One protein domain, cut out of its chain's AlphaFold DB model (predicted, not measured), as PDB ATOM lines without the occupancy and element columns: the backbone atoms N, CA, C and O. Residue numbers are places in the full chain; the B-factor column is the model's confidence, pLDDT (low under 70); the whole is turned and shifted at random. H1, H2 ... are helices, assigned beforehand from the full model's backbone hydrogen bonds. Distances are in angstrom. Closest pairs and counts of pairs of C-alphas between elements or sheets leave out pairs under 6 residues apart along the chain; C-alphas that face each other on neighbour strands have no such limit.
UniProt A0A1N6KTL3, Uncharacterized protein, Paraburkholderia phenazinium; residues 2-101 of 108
ATOM      1  N   SER A   2      25.668 -34.007  12.888       50.94
ATOM      2  CA  SER A   2      27.110 -34.337  13.059       50.94
ATOM      3  C   SER A   2      27.751 -35.175  11.930       50.94
ATOM      4  O   SER A   2      28.947 -35.060  11.682       50.94
ATOM      5  N   LYS A   3      26.982 -36.009  11.214       48.97
ATOM      6  CA  LYS A   3      27.541 -36.914  10.186       48.97
ATOM      7  C   LYS A   3      27.924 -36.191   8.888       48.97
ATOM      8  O   LYS A   3      28.973 -36.471   8.329       48.97
ATOM      9  N   ILE A   4      27.118 -35.215   8.467       54.69
ATOM     10  CA  ILE A   4      27.308 -34.467   7.210       54.69
ATOM     11  C   ILE A   4      28.583 -33.610   7.253       54.69
ATOM     12  O   ILE A   4      29.366 -33.630   6.312       54.69
ATOM     13  N   ILE A   5      28.848 -32.934   8.379       52.34
ATOM     14  CA  ILE A   5      30.070 -32.132   8.569       52.34
ATOM     15  C   ILE A   5      31.320 -33.029   8.574       52.34
ATOM     16  O   ILE A   5      32.353 -32.658   8.026       52.34
ATOM     17  N   LYS A   6      31.225 -34.241   9.141       50.78
ATOM     18  CA  LYS A   6      32.330 -35.211   9.128       50.78
ATOM     19  C   LYS A   6      32.638 -35.730   7.722       50.78
ATOM     20  O   LYS A   6      33.807 -35.875   7.396       50.78
ATOM     21  N   VAL A   7      31.619 -35.966   6.892       55.88
ATOM     22  CA  VAL A   7      31.801 -36.386   5.490       55.88
ATOM     23  C   VAL A   7      32.390 -35.253   4.647       55.88
ATOM     24  O   VAL A   7      33.320 -35.492   3.887       55.88
ATOM     25  N   ALA A   8      31.923 -34.014   4.837       48.59
ATOM     26  CA  ALA A   8      32.488 -32.848   4.156       48.59
ATOM     27  C   ALA A   8      33.977 -32.635   4.492       48.59
ATOM     28  O   ALA A   8      34.758 -32.328   3.599       48.59
ATOM     29  N   ASN A   9      34.378 -32.861   5.748       48.44
ATOM     30  CA  ASN A   9      35.779 -32.752   6.163       48.44
ATOM     31  C   ASN A   9      36.648 -33.945   5.722       48.44
ATOM     32  O   ASN A   9      37.836 -33.758   5.507       48.44
ATOM     33  N   ALA A  10      36.088 -35.150   5.565       54.53
ATOM     34  CA  ALA A  10      36.853 -36.347   5.189       54.53
ATOM     35  C   ALA A  10      37.181 -36.441   3.683       54.53
ATOM     36  O   ALA A  10      38.075 -37.187   3.300       54.53
ATOM     37  N   ILE A  11      36.468 -35.707   2.820       52.03
ATOM     38  CA  ILE A  11      36.677 -35.723   1.357       52.03
ATOM     39  C   ILE A  11      37.838 -34.801   0.925       52.03
ATOM     40  O   ILE A  11      38.333 -34.913  -0.193       52.03
ATOM     41  N   VAL A  12      38.307 -33.921   1.815       48.97
ATOM     42  CA  VAL A  12      39.374 -32.941   1.540       48.97
ATOM     43  C   VAL A  12      40.778 -33.574   1.531       48.97
ATOM     44  O   VAL A  12      41.725 -32.976   1.029       48.97
ATOM     45  N   ASP A  13      40.938 -34.816   1.991       44.84
ATOM     46  CA  ASP A  13      42.261 -35.435   2.100       44.84
ATOM     47  C   ASP A  13      42.730 -36.079   0.775       44.84
ATOM     48  O   ASP A  13      42.674 -37.288   0.549       44.84
ATOM     49  N   GLY A  14      43.266 -35.234  -0.113       46.12
ATOM     50  CA  GLY A  14      44.620 -35.454  -0.645       46.12
ATOM     51  C   GLY A  14      44.797 -35.900  -2.103       46.12
ATOM     52  O   GLY A  14      45.895 -35.743  -2.634       46.12
ATOM     53  N   GLY A  15      43.771 -36.414  -2.789       42.94
ATOM     54  CA  GLY A  15      43.920 -36.942  -4.163       42.94
ATOM     55  C   GLY A  15      43.459 -36.012  -5.296       42.94
ATOM     56  O   GLY A  15      44.077 -35.964  -6.360       42.94
ATOM     57  N   SER A  16      42.372 -35.264  -5.088       48.88
ATOM     58  CA  SER A  16      41.696 -34.461  -6.125       48.88
ATOM     59  C   SER A  16      42.204 -33.021  -6.256       48.88
ATOM     60  O   SER A  16      42.081 -32.419  -7.325       48.88
ATOM     61  N   ASP A  17      42.812 -32.476  -5.205       50.12
ATOM     62  CA  ASP A  17      43.129 -31.043  -5.109       50.12
ATOM     63  C   ASP A  17      44.263 -30.603  -6.047       50.12
ATOM     64  O   ASP A  17      44.311 -29.454  -6.497       50.12
ATOM     65  N   LEU A  18      45.165 -31.520  -6.411       47.50
ATOM     66  CA  LEU A  18      46.238 -31.242  -7.373       47.50
ATOM     67  C   LEU A  18      45.727 -31.180  -8.819       47.50
ATOM     68  O   LEU A  18      46.212 -30.361  -9.600       47.50
ATOM     69  N   ILE A  19      44.716 -31.983  -9.167       51.62
ATOM     70  CA  ILE A  19      44.103 -31.965 -10.504       51.62
ATOM     71  C   ILE A  19      43.323 -30.663 -10.698       51.62
ATOM     72  O   ILE A  19      43.431 -30.021 -11.744       51.62
ATOM     73  N   GLU A  20      42.599 -30.207  -9.674       53.59
ATOM     74  CA  GLU A  20      41.848 -28.953  -9.758       53.59
ATOM     75  C   GLU A  20      42.745 -27.712  -9.851       53.59
ATOM     76  O   GLU A  20      42.341 -26.718 -10.461       53.59
ATOM     77  N   LYS A  21      43.981 -27.765  -9.337       53.66
ATOM     78  CA  LYS A  21      44.948 -26.658  -9.435       53.66
ATOM     79  C   LYS A  21      45.430 -26.386 -10.864       53.66
ATOM     80  O   LYS A  21      45.634 -25.227 -11.217       53.66
ATOM     81  N   VAL A  22      45.578 -27.426 -11.687       57.06
ATOM     82  CA  VAL A  22      46.046 -27.321 -13.089       57.06
ATOM     83  C   VAL A  22      44.872 -27.283 -14.080       57.06
ATOM     84  O   VAL A  22      45.023 -26.906 -15.241       57.06
ATOM     85  N   ALA A  23      43.671 -27.631 -13.617       62.81
ATOM     86  CA  ALA A  23      42.459 -27.624 -14.417       62.81
ATOM     87  C   ALA A  23      42.104 -26.219 -14.937       62.81
ATOM     88  O   ALA A  23      42.193 -25.207 -14.236       62.81
ATOM     89  N   THR A  24      41.625 -26.155 -16.179       82.94
ATOM     90  CA  THR A  24      41.011 -24.932 -16.708       82.94
ATOM     91  C   THR A  24      39.715 -24.624 -15.940       82.94
ATOM     92  O   THR A  24      39.103 -25.538 -15.375       82.94
ATOM     93  N   PRO A  25      39.230 -23.368 -15.930       85.31
ATOM     94  CA  PRO A  25      37.921 -23.051 -15.360       85.31
ATOM     95  C   PRO A  25      36.789 -23.939 -15.899       85.31
ATOM     96  O   PRO A  25      35.919 -24.336 -15.132       85.31
ATOM     97  N   ALA A  26      36.841 -24.308 -17.186       86.75
ATOM     98  CA  ALA A  26      35.866 -25.201 -17.809       86.75
ATOM     99  C   ALA A  26      35.895 -26.610 -17.196       86.75
ATOM    100  O   ALA A  26      34.844 -27.152 -16.870       86.75
ATOM    101  N   SER A  27      37.085 -27.178 -16.982       85.75
ATOM    102  CA  SER A  27      37.240 -28.495 -16.354       85.75
ATOM    103  C   SER A  27      36.729 -28.497 -14.911       85.75
ATOM    104  O   SER A  27      35.955 -29.376 -14.548       85.75
ATOM    105  N   ARG A  28      37.078 -27.478 -14.107       89.19
ATOM    106  CA  ARG A  28      36.573 -27.355 -12.725       89.19
ATOM    107  C   ARG A  28      35.053 -27.202 -12.675       89.19
ATOM    108  O   ARG A  28      34.404 -27.852 -11.862       89.19
ATOM    109  N   ALA A  29      34.484 -26.371 -13.552       91.00
ATOM    110  CA  ALA A  29      33.036 -26.196 -13.640       91.00
ATOM    111  C   ALA A  29      32.337 -27.501 -14.051       91.00
ATOM    112  O   ALA A  29      31.359 -27.886 -13.417       91.00
ATOM    113  N   GLY A  30      32.872 -28.209 -15.052       91.94
ATOM    114  CA  GLY A  30      32.359 -29.510 -15.482       91.94
ATOM    115  C   GLY A  30      32.372 -30.544 -14.355       91.94
ATOM    116  O   GLY A  30      31.342 -31.151 -14.081       91.94
ATOM    117  N   SER A  31      33.491 -30.678 -13.637       92.69
ATOM    118  CA  SER A  31      33.588 -31.592 -12.491       92.69
ATOM    119  C   SER A  31      32.641 -31.215 -11.349       92.69
ATOM    120  O   SER A  31      32.065 -32.096 -10.716       92.69
ATOM    121  N   ALA A  32      32.442 -29.921 -11.078       94.44
ATOM    122  CA  ALA A  32      31.477 -29.477 -10.075       94.44
ATOM    123  C   ALA A  32      30.031 -29.831 -10.465       94.44
ATOM    124  O   ALA A  32      29.291 -30.342  -9.624       94.44
ATOM    125  N   VAL A  33      29.649 -29.617 -11.730       96.06
ATOM    126  CA  VAL A  33      28.328 -30.001 -12.262       96.06
ATOM    127  C   VAL A  33      28.135 -31.516 -12.199       96.06
ATOM    128  O   VAL A  33      27.099 -31.971 -11.727       96.06
ATOM    129  N   GLU A  34      29.141 -32.301 -12.589       95.44
ATOM    130  CA  GLU A  34      29.087 -33.765 -12.512       95.44
ATOM    131  C   GLU A  34      28.886 -34.259 -11.073       95.44
ATOM    132  O   GLU A  34      28.037 -35.115 -10.826       95.44
ATOM    133  N   ARG A  35      29.624 -33.707 -10.101       96.12
ATOM    134  CA  ARG A  35      29.460 -34.073  -8.685       96.12
ATOM    135  C   ARG A  35      28.080 -33.686  -8.153       96.12
ATOM    136  O   ARG A  35      27.476 -34.487  -7.447       96.12
ATOM    137  N   ALA A  36      27.574 -32.502  -8.499       97.06
ATOM    138  CA  ALA A  36      26.226 -32.080  -8.118       97.06
ATOM    139  C   ALA A  36      25.157 -33.009  -8.716       97.06
ATOM    140  O   ALA A  36      24.280 -33.474  -7.994       97.06
ATOM    141  N   GLY A  37      25.275 -33.342 -10.003       96.94
ATOM    142  CA  GLY A  37      24.361 -34.254 -10.689       96.94
ATOM    143  C   GLY A  37      24.358 -35.665 -10.099       96.94
ATOM    144  O   GLY A  37      23.285 -36.215  -9.866       96.94
ATOM    145  N   ARG A  38      25.532 -36.225  -9.772       97.19
ATOM    146  CA  ARG A  38      25.633 -37.531  -9.095       97.19
ATOM    147  C   ARG A  38      25.006 -37.517  -7.700       97.19
ATOM    148  O   ARG A  38      24.317 -38.461  -7.346       97.19
ATOM    149  N   LEU A  39      25.213 -36.455  -6.916       97.38
ATOM    150  CA  LEU A  39      24.577 -36.325  -5.598       97.38
ATOM    151  C   LEU A  39      23.045 -36.328  -5.716       97.38
ATOM    152  O   LEU A  39      22.384 -37.016  -4.945       97.38
ATOM    153  N   LEU A  40      22.493 -35.607  -6.698       97.50
ATOM    154  CA  LEU A  40      21.051 -35.606  -6.965       97.50
ATOM    155  C   LEU A  40      20.541 -36.978  -7.433       97.50
ATOM    156  O   LEU A  40      19.468 -37.398  -7.015       97.50
ATOM    157  N   GLU A  41      21.301 -37.686  -8.274       95.81
ATOM    158  CA  GLU A  41      20.946 -39.031  -8.756       95.81
ATOM    159  C   GLU A  41      20.910 -40.070  -7.625       95.81
ATOM    160  O   GLU A  41      20.043 -40.941  -7.622       95.81
ATOM    161  N   GLU A  42      21.773 -39.920  -6.619       97.00
ATOM    162  CA  GLU A  42      21.766 -40.719  -5.384       97.00
ATOM    163  C   GLU A  42      20.715 -40.243  -4.354       97.00
ATOM    164  O   GLU A  42      20.658 -40.749  -3.231       97.00
ATOM    165  N   GLY A  43      19.879 -39.258  -4.703       95.62
ATOM    166  CA  GLY A  43      18.784 -38.772  -3.858       95.62
ATOM    167  C   GLY A  43      19.205 -37.826  -2.730       95.62
ATOM    168  O   GLY A  43      18.463 -37.667  -1.763       95.62
ATOM    169  N   VAL A  44      20.381 -37.197  -2.814       96.12
ATOM    170  CA  VAL A  44      20.771 -36.141  -1.867       96.12
ATOM    171  C   VAL A  44      19.945 -34.885  -2.136       96.12
ATOM    172  O   VAL A  44      19.925 -34.383  -3.259       96.12
ATOM    173  N   ASP A  45      19.317 -34.343  -1.090       97.44
ATOM    174  CA  ASP A  45      18.485 -33.142  -1.193       97.44
ATOM    175  C   ASP A  45      19.236 -31.968  -1.839       97.44
ATOM    176  O   ASP A  45      20.360 -31.618  -1.454       97.44
ATOM    177  N   ALA A  46      18.580 -31.301  -2.794       97.25
ATOM    178  CA  ALA A  46      19.158 -30.178  -3.529       97.25
ATOM    179  C   ALA A  46      19.598 -29.030  -2.600       97.25
ATOM    180  O   ALA A  46      20.592 -28.359  -2.886       97.25
ATOM    181  N   GLU A  47      18.914 -28.835  -1.468       97.06
ATOM    182  CA  GLU A  47      19.272 -27.835  -0.455       97.06
ATOM    183  C   GLU A  47      20.629 -28.154   0.194       97.06
ATOM    184  O   GLU A  47      21.461 -27.267   0.390       97.06
ATOM    185  N   VAL A  48      20.906 -29.436   0.459       97.25
ATOM    186  CA  VAL A  48      22.175 -29.891   1.046       97.25
ATOM    187  C   VAL A  48      23.325 -29.674   0.069       97.25
ATOM    188  O   VAL A  48      24.385 -29.170   0.454       97.25
ATOM    189  N   VAL A  49      23.118 -30.007  -1.205       97.00
ATOM    190  CA  VAL A  49      24.111 -29.766  -2.260       97.00
ATOM    191  C   VAL A  49      24.347 -28.260  -2.439       97.00
ATOM    192  O   VAL A  49      25.498 -27.820  -2.508       97.00
ATOM    193  N   ALA A  50      23.286 -27.449  -2.434       96.88
ATOM    194  CA  ALA A  50      23.378 -25.994  -2.549       96.88
ATOM    195  C   ALA A  50      24.145 -25.380  -1.370       96.88
ATOM    196  O   ALA A  50      25.012 -24.517  -1.566       96.88
ATOM    197  N   LEU A  51      23.887 -25.861  -0.153       96.19
ATOM    198  CA  LEU A  51      24.616 -25.461   1.044       96.19
ATOM    199  C   LEU A  51      26.105 -25.803   0.925       96.19
ATOM    200  O   LEU A  51      26.946 -24.941   1.188       96.19
ATOM    201  N   LEU A  52      26.440 -27.022   0.491       93.88
ATOM    202  CA  LEU A  52      27.828 -27.457   0.319       93.88
ATOM    203  C   LEU A  52      28.576 -26.579  -0.698       93.88
ATOM    204  O   LEU A  52      29.659 -26.073  -0.400       93.88
ATOM    205  N   MET A  53      27.981 -26.335  -1.869       95.69
ATOM    206  CA  MET A  53      28.572 -25.472  -2.901       95.69
ATOM    207  C   MET A  53      28.743 -24.025  -2.419       95.69
ATOM    208  O   MET A  53      29.757 -23.390  -2.707       95.69
ATOM    209  N   THR A  54      27.773 -23.512  -1.661       95.31
ATOM    210  CA  THR A  54      27.824 -22.164  -1.077       95.31
ATOM    211  C   THR A  54      28.955 -22.038  -0.061       95.31
ATOM    212  O   THR A  54      29.733 -21.088  -0.124       95.31
ATOM    213  N   LYS A  55      29.088 -23.006   0.856       94.88
ATOM    214  CA  LYS A  55      30.141 -23.002   1.886       94.88
ATOM    215  C   LYS A  55      31.544 -23.108   1.294       94.88
ATOM    216  O   LYS A  55      32.464 -22.500   1.831       94.88
ATOM    217  N   ASN A  56      31.683 -23.809   0.172       91.56
ATOM    218  CA  ASN A  56      32.964 -24.006  -0.504       91.56
ATOM    219  C   ASN A  56      33.260 -22.947  -1.583       91.56
ATOM    220  O   ASN A  56      34.266 -23.040  -2.287       91.56
ATOM    221  N   SER A  57      32.409 -21.928  -1.749       91.19
ATOM    222  CA  SER A  57      32.632 -20.900  -2.764       91.19
ATOM    223  C   SER A  57      33.738 -19.925  -2.352       91.19
ATOM    224  O   SER A  57      33.509 -18.994  -1.583       91.19
ATOM    225  N   ALA A  58      34.915 -20.048  -2.971       88.62
ATOM    226  CA  ALA A  58      36.024 -19.099  -2.800       88.62
ATOM    227  C   ALA A  58      35.690 -17.651  -3.229       88.62
ATOM    228  O   ALA A  58      36.404 -16.721  -2.872       88.62
ATOM    229  N   THR A  59      34.612 -17.446  -3.995       91.00
ATOM    230  CA  THR A  59      34.155 -16.118  -4.457       91.00
ATOM    231  C   THR A  59      32.861 -15.658  -3.778       91.00
ATOM    232  O   THR A  59      32.238 -14.697  -4.229       91.00
ATOM    233  N   GLY A  60      32.429 -16.348  -2.714       90.44
ATOM    234  CA  GLY A  60      31.243 -15.981  -1.934       90.44
ATOM    235  C   GLY A  60      29.916 -16.125  -2.687       90.44
ATOM    236  O   GLY A  60      28.931 -15.472  -2.336       90.44
ATOM    237  N   LYS A  61      29.864 -16.944  -3.745       94.38
ATOM    238  CA  LYS A  61      28.631 -17.165  -4.512       94.38
ATOM    239  C   LYS A  61      27.635 -17.990  -3.704       94.38
ATOM    240  O   LYS A  61      27.984 -19.011  -3.121       94.38
ATOM    241  N   GLN A  62      26.380 -17.555  -3.749       96.06
ATOM    242  CA  GLN A  62      25.246 -18.250  -3.149       96.06
ATOM    243  C   GLN A  62      24.611 -19.194  -4.170       96.06
ATOM    244  O   GLN A  62      24.183 -18.761  -5.253       96.06
ATOM    245  N   TYR A  63      24.537 -20.470  -3.818       95.50
ATOM    246  CA  TYR A  63      23.822 -21.493  -4.569       95.50
ATOM    247  C   TYR A  63      22.467 -21.746  -3.913       95.50
ATOM    248  O   TYR A  63      22.344 -21.739  -2.694       95.50
ATOM    249  N   THR A  64      21.448 -21.934  -4.742       97.75
ATOM    250  CA  THR A  64      20.080 -22.258  -4.325       97.75
ATOM    251  C   THR A  64      19.712 -23.630  -4.874       97.75
ATOM    252  O   THR A  64      20.357 -24.104  -5.812       97.75
ATOM    253  N   GLU A  65      18.650 -24.234  -4.347       97.56
ATOM    254  CA  GLU A  65      18.095 -25.491  -4.867       97.56
ATOM    255  C   GLU A  65      17.872 -25.434  -6.379       97.56
ATOM    256  O   GLU A  65      18.371 -26.283  -7.106       97.56
ATOM    257  N   ALA A  66      17.231 -24.372  -6.877       97.81
ATOM    258  CA  ALA A  66      16.973 -24.201  -8.307       97.81
ATOM    259  C   ALA A  66      18.257 -24.204  -9.160       97.81
ATOM    260  O   ALA A  66      18.275 -24.761 -10.253       97.81
ATOM    261  N   LYS A  67      19.354 -23.612  -8.662       97.06
ATOM    262  CA  LYS A  67      20.647 -23.635  -9.371       97.06
ATOM    263  C   LYS A  67      21.246 -25.035  -9.399       97.06
ATOM    264  O   LYS A  67      21.826 -25.423 -10.405       97.06
ATOM    265  N   VAL A  68      21.116 -25.773  -8.299       97.25
ATOM    266  CA  VAL A  68      21.594 -27.153  -8.200       97.25
ATOM    267  C   VAL A  68      20.785 -28.081  -9.101       97.25
ATOM    268  O   VAL A  68      21.384 -28.870  -9.824       97.25
ATOM    269  N   LEU A  69      19.458 -27.947  -9.120       97.75
ATOM    270  CA  LEU A  69      18.591 -28.711 -10.016       97.75
ATOM    271  C   LEU A  69      18.961 -28.465 -11.482       97.75
ATOM    272  O   LEU A  69      19.146 -29.424 -12.220       97.75
ATOM    273  N   ALA A  70      19.227 -27.214 -11.867       97.62
ATOM    274  CA  ALA A  70      19.709 -26.903 -13.214       97.62
ATOM    275  C   ALA A  70      21.062 -27.571 -13.551       97.62
ATOM    276  O   ALA A  70      21.312 -27.913 -14.707       97.62
ATOM    277  N   TYR A  71      21.952 -27.781 -12.570       96.81
ATOM    278  CA  TYR A  71      23.169 -28.582 -12.775       96.81
ATOM    279  C   TYR A  71      22.862 -30.070 -12.924       96.81
ATOM    280  O   TYR A  71      23.511 -30.734 -13.730       96.81
ATOM    281  N   GLY A  72      21.872 -30.577 -12.187       96.38
ATOM    282  CA  GLY A  72      21.330 -31.921 -12.367       96.38
ATOM    283  C   GLY A  72      20.810 -32.136 -13.785       96.38
ATOM    284  O   GLY A  72      21.250 -33.072 -14.447       96.38
ATOM    285  N   ASP A  73      19.966 -31.231 -14.278       96.00
ATOM    286  CA  ASP A  73      19.418 -31.283 -15.639       96.00
ATOM    287  C   ASP A  73      20.539 -31.276 -16.689       96.00
ATOM    288  O   ASP A  73      20.601 -32.146 -17.558       96.00
ATOM    289  N   LEU A  74      21.500 -30.351 -16.553       95.56
ATOM    290  CA  LEU A  74      22.656 -30.269 -17.447       95.56
ATOM    291  C   LEU A  74      23.507 -31.549 -17.419       95.56
ATOM    292  O   LEU A  74      24.013 -31.973 -18.462       95.56
ATOM    293  N   TYR A  75      23.682 -32.162 -16.246       95.50
ATOM    294  CA  TYR A  75      24.380 -33.438 -16.099       95.50
ATOM    295  C   TYR A  75      23.626 -34.583 -16.790       95.50
ATOM    296  O   TYR A  75      24.257 -35.354 -17.518       95.50
ATOM    297  N   GLN A  76      22.302 -34.673 -16.619       94.75
ATOM    298  CA  GLN A  76      21.490 -35.715 -17.254       94.75
ATOM    299  C   GLN A  76      21.499 -35.592 -18.781       94.75
ATOM    300  O   GLN A  76      21.777 -36.583 -19.459       94.75
ATOM    301  N   ASP A  77      21.307 -34.388 -19.328       93.69
ATOM    302  CA  ASP A  77      21.410 -34.152 -20.775       93.69
ATOM    303  C   ASP A  77      22.782 -34.602 -21.305       93.69
ATOM    304  O   ASP A  77      22.882 -35.352 -22.288       93.69
ATOM    305  N   SER A  78      23.841 -34.234 -20.573       92.81
ATOM    306  CA  SER A  78      25.238 -34.517 -20.923       92.81
ATOM    307  C   SER A  78      25.612 -36.001 -20.929       92.81
ATOM    308  O   SER A  78      26.647 -36.342 -21.504       92.81
ATOM    309  N   LYS A  79      24.787 -36.902 -20.374       90.06
ATOM    310  CA  LYS A  79      25.001 -38.358 -20.500       90.06
ATOM    311  C   LYS A  79      24.885 -38.843 -21.946       90.06
ATOM    312  O   LYS A  79      25.484 -39.858 -22.297       90.06
ATOM    313  N   THR A  80      24.118 -38.142 -22.782       85.19
ATOM    314  CA  THR A  80      23.873 -38.548 -24.174       85.19
ATOM    315  C   THR A  80      24.456 -37.564 -25.184       85.19
ATOM    316  O   THR A  80      25.061 -37.993 -26.170       85.19
ATOM    317  N   LYS A  81      24.288 -36.253 -24.965       86.56
ATOM    318  CA  LYS A  81      24.772 -35.167 -25.836       86.56
ATOM    319  C   LYS A  81      24.959 -33.890 -25.022       86.56
ATOM    320  O   LYS A  81      24.368 -33.725 -23.973       86.56
ATOM    321  N   THR A  82      25.729 -32.930 -25.528       87.88
ATOM    322  CA  THR A  82      25.783 -31.604 -24.894       87.88
ATOM    323  C   THR A  82      24.649 -30.705 -25.409       87.88
ATOM    324  O   THR A  82      24.484 -30.603 -26.630       87.88
ATOM    325  N   PRO A  83      23.890 -30.022 -24.527       91.31
ATOM    326  CA  PRO A  83      22.820 -29.114 -24.944       91.31
ATOM    327  C   PRO A  83      23.345 -27.825 -25.603       91.31
ATOM    328  O   PRO A  83      22.589 -27.123 -26.272       91.31
ATOM    329  N   LEU A  84      24.644 -27.517 -25.465       91.31
ATOM    330  CA  LEU A  84      25.278 -26.351 -26.081       91.31
ATOM    331  C   LEU A  84      26.626 -26.727 -26.712       91.31
ATOM    332  O   LEU A  84      27.632 -26.910 -26.026       91.31
ATOM    333  N   THR A  85      26.672 -26.824 -28.043       91.12
ATOM    334  CA  THR A  85      27.895 -27.242 -28.747       91.12
ATOM    335  C   THR A  85      28.884 -26.093 -28.942       91.12
ATOM    336  O   THR A  85      28.508 -24.945 -29.176       91.12
ATOM    337  N   ALA A  86      30.180 -26.414 -29.002       90.12
ATOM    338  CA  ALA A  86      31.224 -25.418 -29.260       90.12
ATOM    339  C   ALA A  86      31.035 -24.657 -30.589       90.12
ATOM    340  O   ALA A  86      31.396 -23.484 -30.685       90.12
ATOM    341  N   LYS A  87      30.477 -25.303 -31.624       90.94
ATOM    342  CA  LYS A  87      30.186 -24.654 -32.913       90.94
ATOM    343  C   LYS A  87      29.104 -23.583 -32.757       90.94
ATOM    344  O   LYS A  87      29.310 -22.466 -33.225       90.94
ATOM    345  N   GLN A  88      27.999 -23.912 -32.082       93.94
ATOM    346  CA  GLN A  88      26.913 -22.965 -31.807       93.94
ATOM    347  C   GLN A  88      27.414 -21.798 -30.953       93.94
ATOM    348  O   GLN A  88      27.208 -20.645 -31.322       93.94
ATOM    349  N   THR A  89      28.164 -22.081 -29.884       93.88
ATOM    350  CA  THR A  89      28.720 -21.044 -29.004       93.88
ATOM    351  C   THR A  89      29.628 -20.074 -29.760       93.88
ATOM    352  O   THR A  89      29.471 -18.863 -29.638       93.88
ATOM    353  N   ARG A  90      30.556 -20.577 -30.590       93.06
ATOM    354  CA  ARG A  90      31.452 -19.714 -31.384       93.06
ATOM    355  C   ARG A  90      30.689 -18.861 -32.395       93.06
ATOM    356  O   ARG A  90      31.026 -17.693 -32.559       93.06
ATOM    357  N   ALA A  91      29.690 -19.437 -33.062       95.06
ATOM    358  CA  ALA A  91      28.882 -18.718 -34.041       95.06
ATOM    359  C   ALA A  91      28.106 -17.562 -33.393       95.06
ATOM    360  O   ALA A  91      28.192 -16.440 -33.882       95.06
ATOM    361  N   LEU A  92      27.439 -17.811 -32.260       94.69
ATOM    362  CA  LEU A  92      26.676 -16.788 -31.536       94.69
ATOM    363  C   LEU A  92      27.572 -15.681 -30.966       94.69
ATOM    364  O   LEU A  92      27.239 -14.507 -31.080       94.69
ATOM    365  N   ILE A  93      28.740 -16.025 -30.407       92.81
ATOM    366  CA  ILE A  93      29.698 -15.014 -29.926       92.81
ATOM    367  C   ILE A  93      30.178 -14.125 -31.078       92.81
ATOM    368  O   ILE A  93      30.280 -12.910 -30.909       92.81
ATOM    369  N   LYS A  94      30.487 -14.716 -32.240       92.56
ATOM    370  CA  LYS A  94      30.922 -13.962 -33.422       92.56
ATOM    371  C   LYS A  94      29.826 -13.011 -33.906       92.56
ATOM    372  O   LYS A  94      30.111 -11.848 -34.164       92.56
ATOM    373  N   ASP A  95      28.595 -13.503 -34.004       93.94
ATOM    374  CA  ASP A  95      27.442 -12.696 -34.408       93.94
ATOM    375  C   ASP A  95      27.227 -11.508 -33.454       93.94
ATOM    376  O   ASP A  95      27.149 -10.359 -33.890       93.94
ATOM    377  N   GLN A  96      27.287 -11.751 -32.141       94.00
ATOM    378  CA  GLN A  96      27.154 -10.697 -31.136       94.00
ATOM    379  C   GLN A  96      28.233  -9.609 -31.259       94.00
ATOM    380  O   GLN A  96      27.923  -8.428 -31.105       94.00
ATOM    381  N   ARG A  97      29.491  -9.986 -31.534       92.31
ATOM    382  CA  ARG A  97      30.603  -9.032 -31.717       92.31
ATOM    383  C   ARG A  97      30.456  -8.186 -32.975       92.31
ATOM    384  O   ARG A  97      30.790  -7.001 -32.949       92.31
ATOM    385  N   ALA A  98      29.945  -8.777 -34.053       89.31
ATOM    386  CA  ALA A  98      29.659  -8.055 -35.286       89.31
ATOM    387  C   ALA A  98      28.553  -7.008 -35.072       89.31
ATOM    388  O   ALA A  98      28.673  -5.883 -35.548       89.31
ATOM    389  N   GLN A  99      27.517  -7.345 -34.297       85.81
ATOM    390  CA  GLN A  99      26.406  -6.431 -34.005       85.81
ATOM    391  C   GLN A  99      26.789  -5.282 -33.063       85.81
ATOM    392  O   GLN A  99      26.265  -4.180 -33.204       85.81
ATOM    393  N   THR A 100      27.702  -5.501 -32.112       84.12
ATOM    394  CA  THR A 100      28.144  -4.452 -31.173       84.12
ATOM    395  C   THR A 100      29.278  -3.580 -31.712       84.12
ATOM    396  O   THR A 100      29.775  -2.719 -30.987       84.12
ATOM    397  N   GLY A 101      29.713  -3.791 -32.961       71.81
ATOM    398  CA  GLY A 101      30.809  -3.039 -33.578       71.81
ATOM    399  C   GLY A 101      32.194  -3.353 -33.003       71.81
ATOM    400  O   GLY A 101      33.161  -2.684 -33.353       71.81
TER     401      GLY A 101
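What this domain is: This is residues 2 to 101 of the 108 residues of an uncharacterized protein of Paraburkholderia phenazinium (UniProt A0A1N6KTL3). A small core of three helices has H5 crossing H3 nearly at right angles, with H4 meeting the beginning of H5. From this core H6 sticks out as a free arm with residues 85 to 101, while H2 lies near H3 and H1 is far from H6 at the other end of the length; residues 9 to 18, of which 9 to 10 belong to H1 and 17 to 18 to H2, also stick out. The printed part has 100 residues with six named helices, H1 to H6 in order, and no named strand: all helix. It is loose, with a radius of gyration of the C-alphas of 16.5 A, and elongated, spanning 55 by 28 by 26 A.

How they stand to each other: The longest helix, H3, residues 25 to 41, touches H5, residues 65 to 78, about perpendicular at 80 degrees; their closest C-alphas, Gly 37 and Gly 72, are 4.2 A apart. H4, residues 46 to 55, only just touches H3, with 3 pairs of C-alphas within 8 A, the closest Ala 36 and Val 49 at 6.6 A; this helical hairpin runs opposite ways at a shallow tilt of 34 degrees, only just short of steep. H4 touches residues 65 to 69 of H5 alone, about perpendicular at 77 degrees, closest at the C-alphas of Ala 46 and Glu 65, 5.0 A. The helix packing is mostly crossed, but only just. H2, residues 17 to 22, is close to H3 but not clearly touching, the C-alphas of Glu 20 and Arg 28 being 6.3 A apart. H1, residues 2 to 10, and H6, residues 86 to 99, touch no helix. Every O i to N i+4 pair is within hydrogen-bond range in H3, H4, H5 and H6, against 4 of 5 in H1 and 1 of 2 in H2.

Where its parts are: H3 is 24.2 A long, from C-alpha 25 at (37.921, -23.051, -15.360); H6 is 20.2 A, ending at C-alpha 99 (26.406, -6.431, -34.005); H5 is 19.8 A.

The domain as a whole: The C-alphas farthest apart, Ser 2 and Gly 101, are 56.3 A apart. The printed part has no cut and no long link. Residues 2 to 23 are under pLDDT 70.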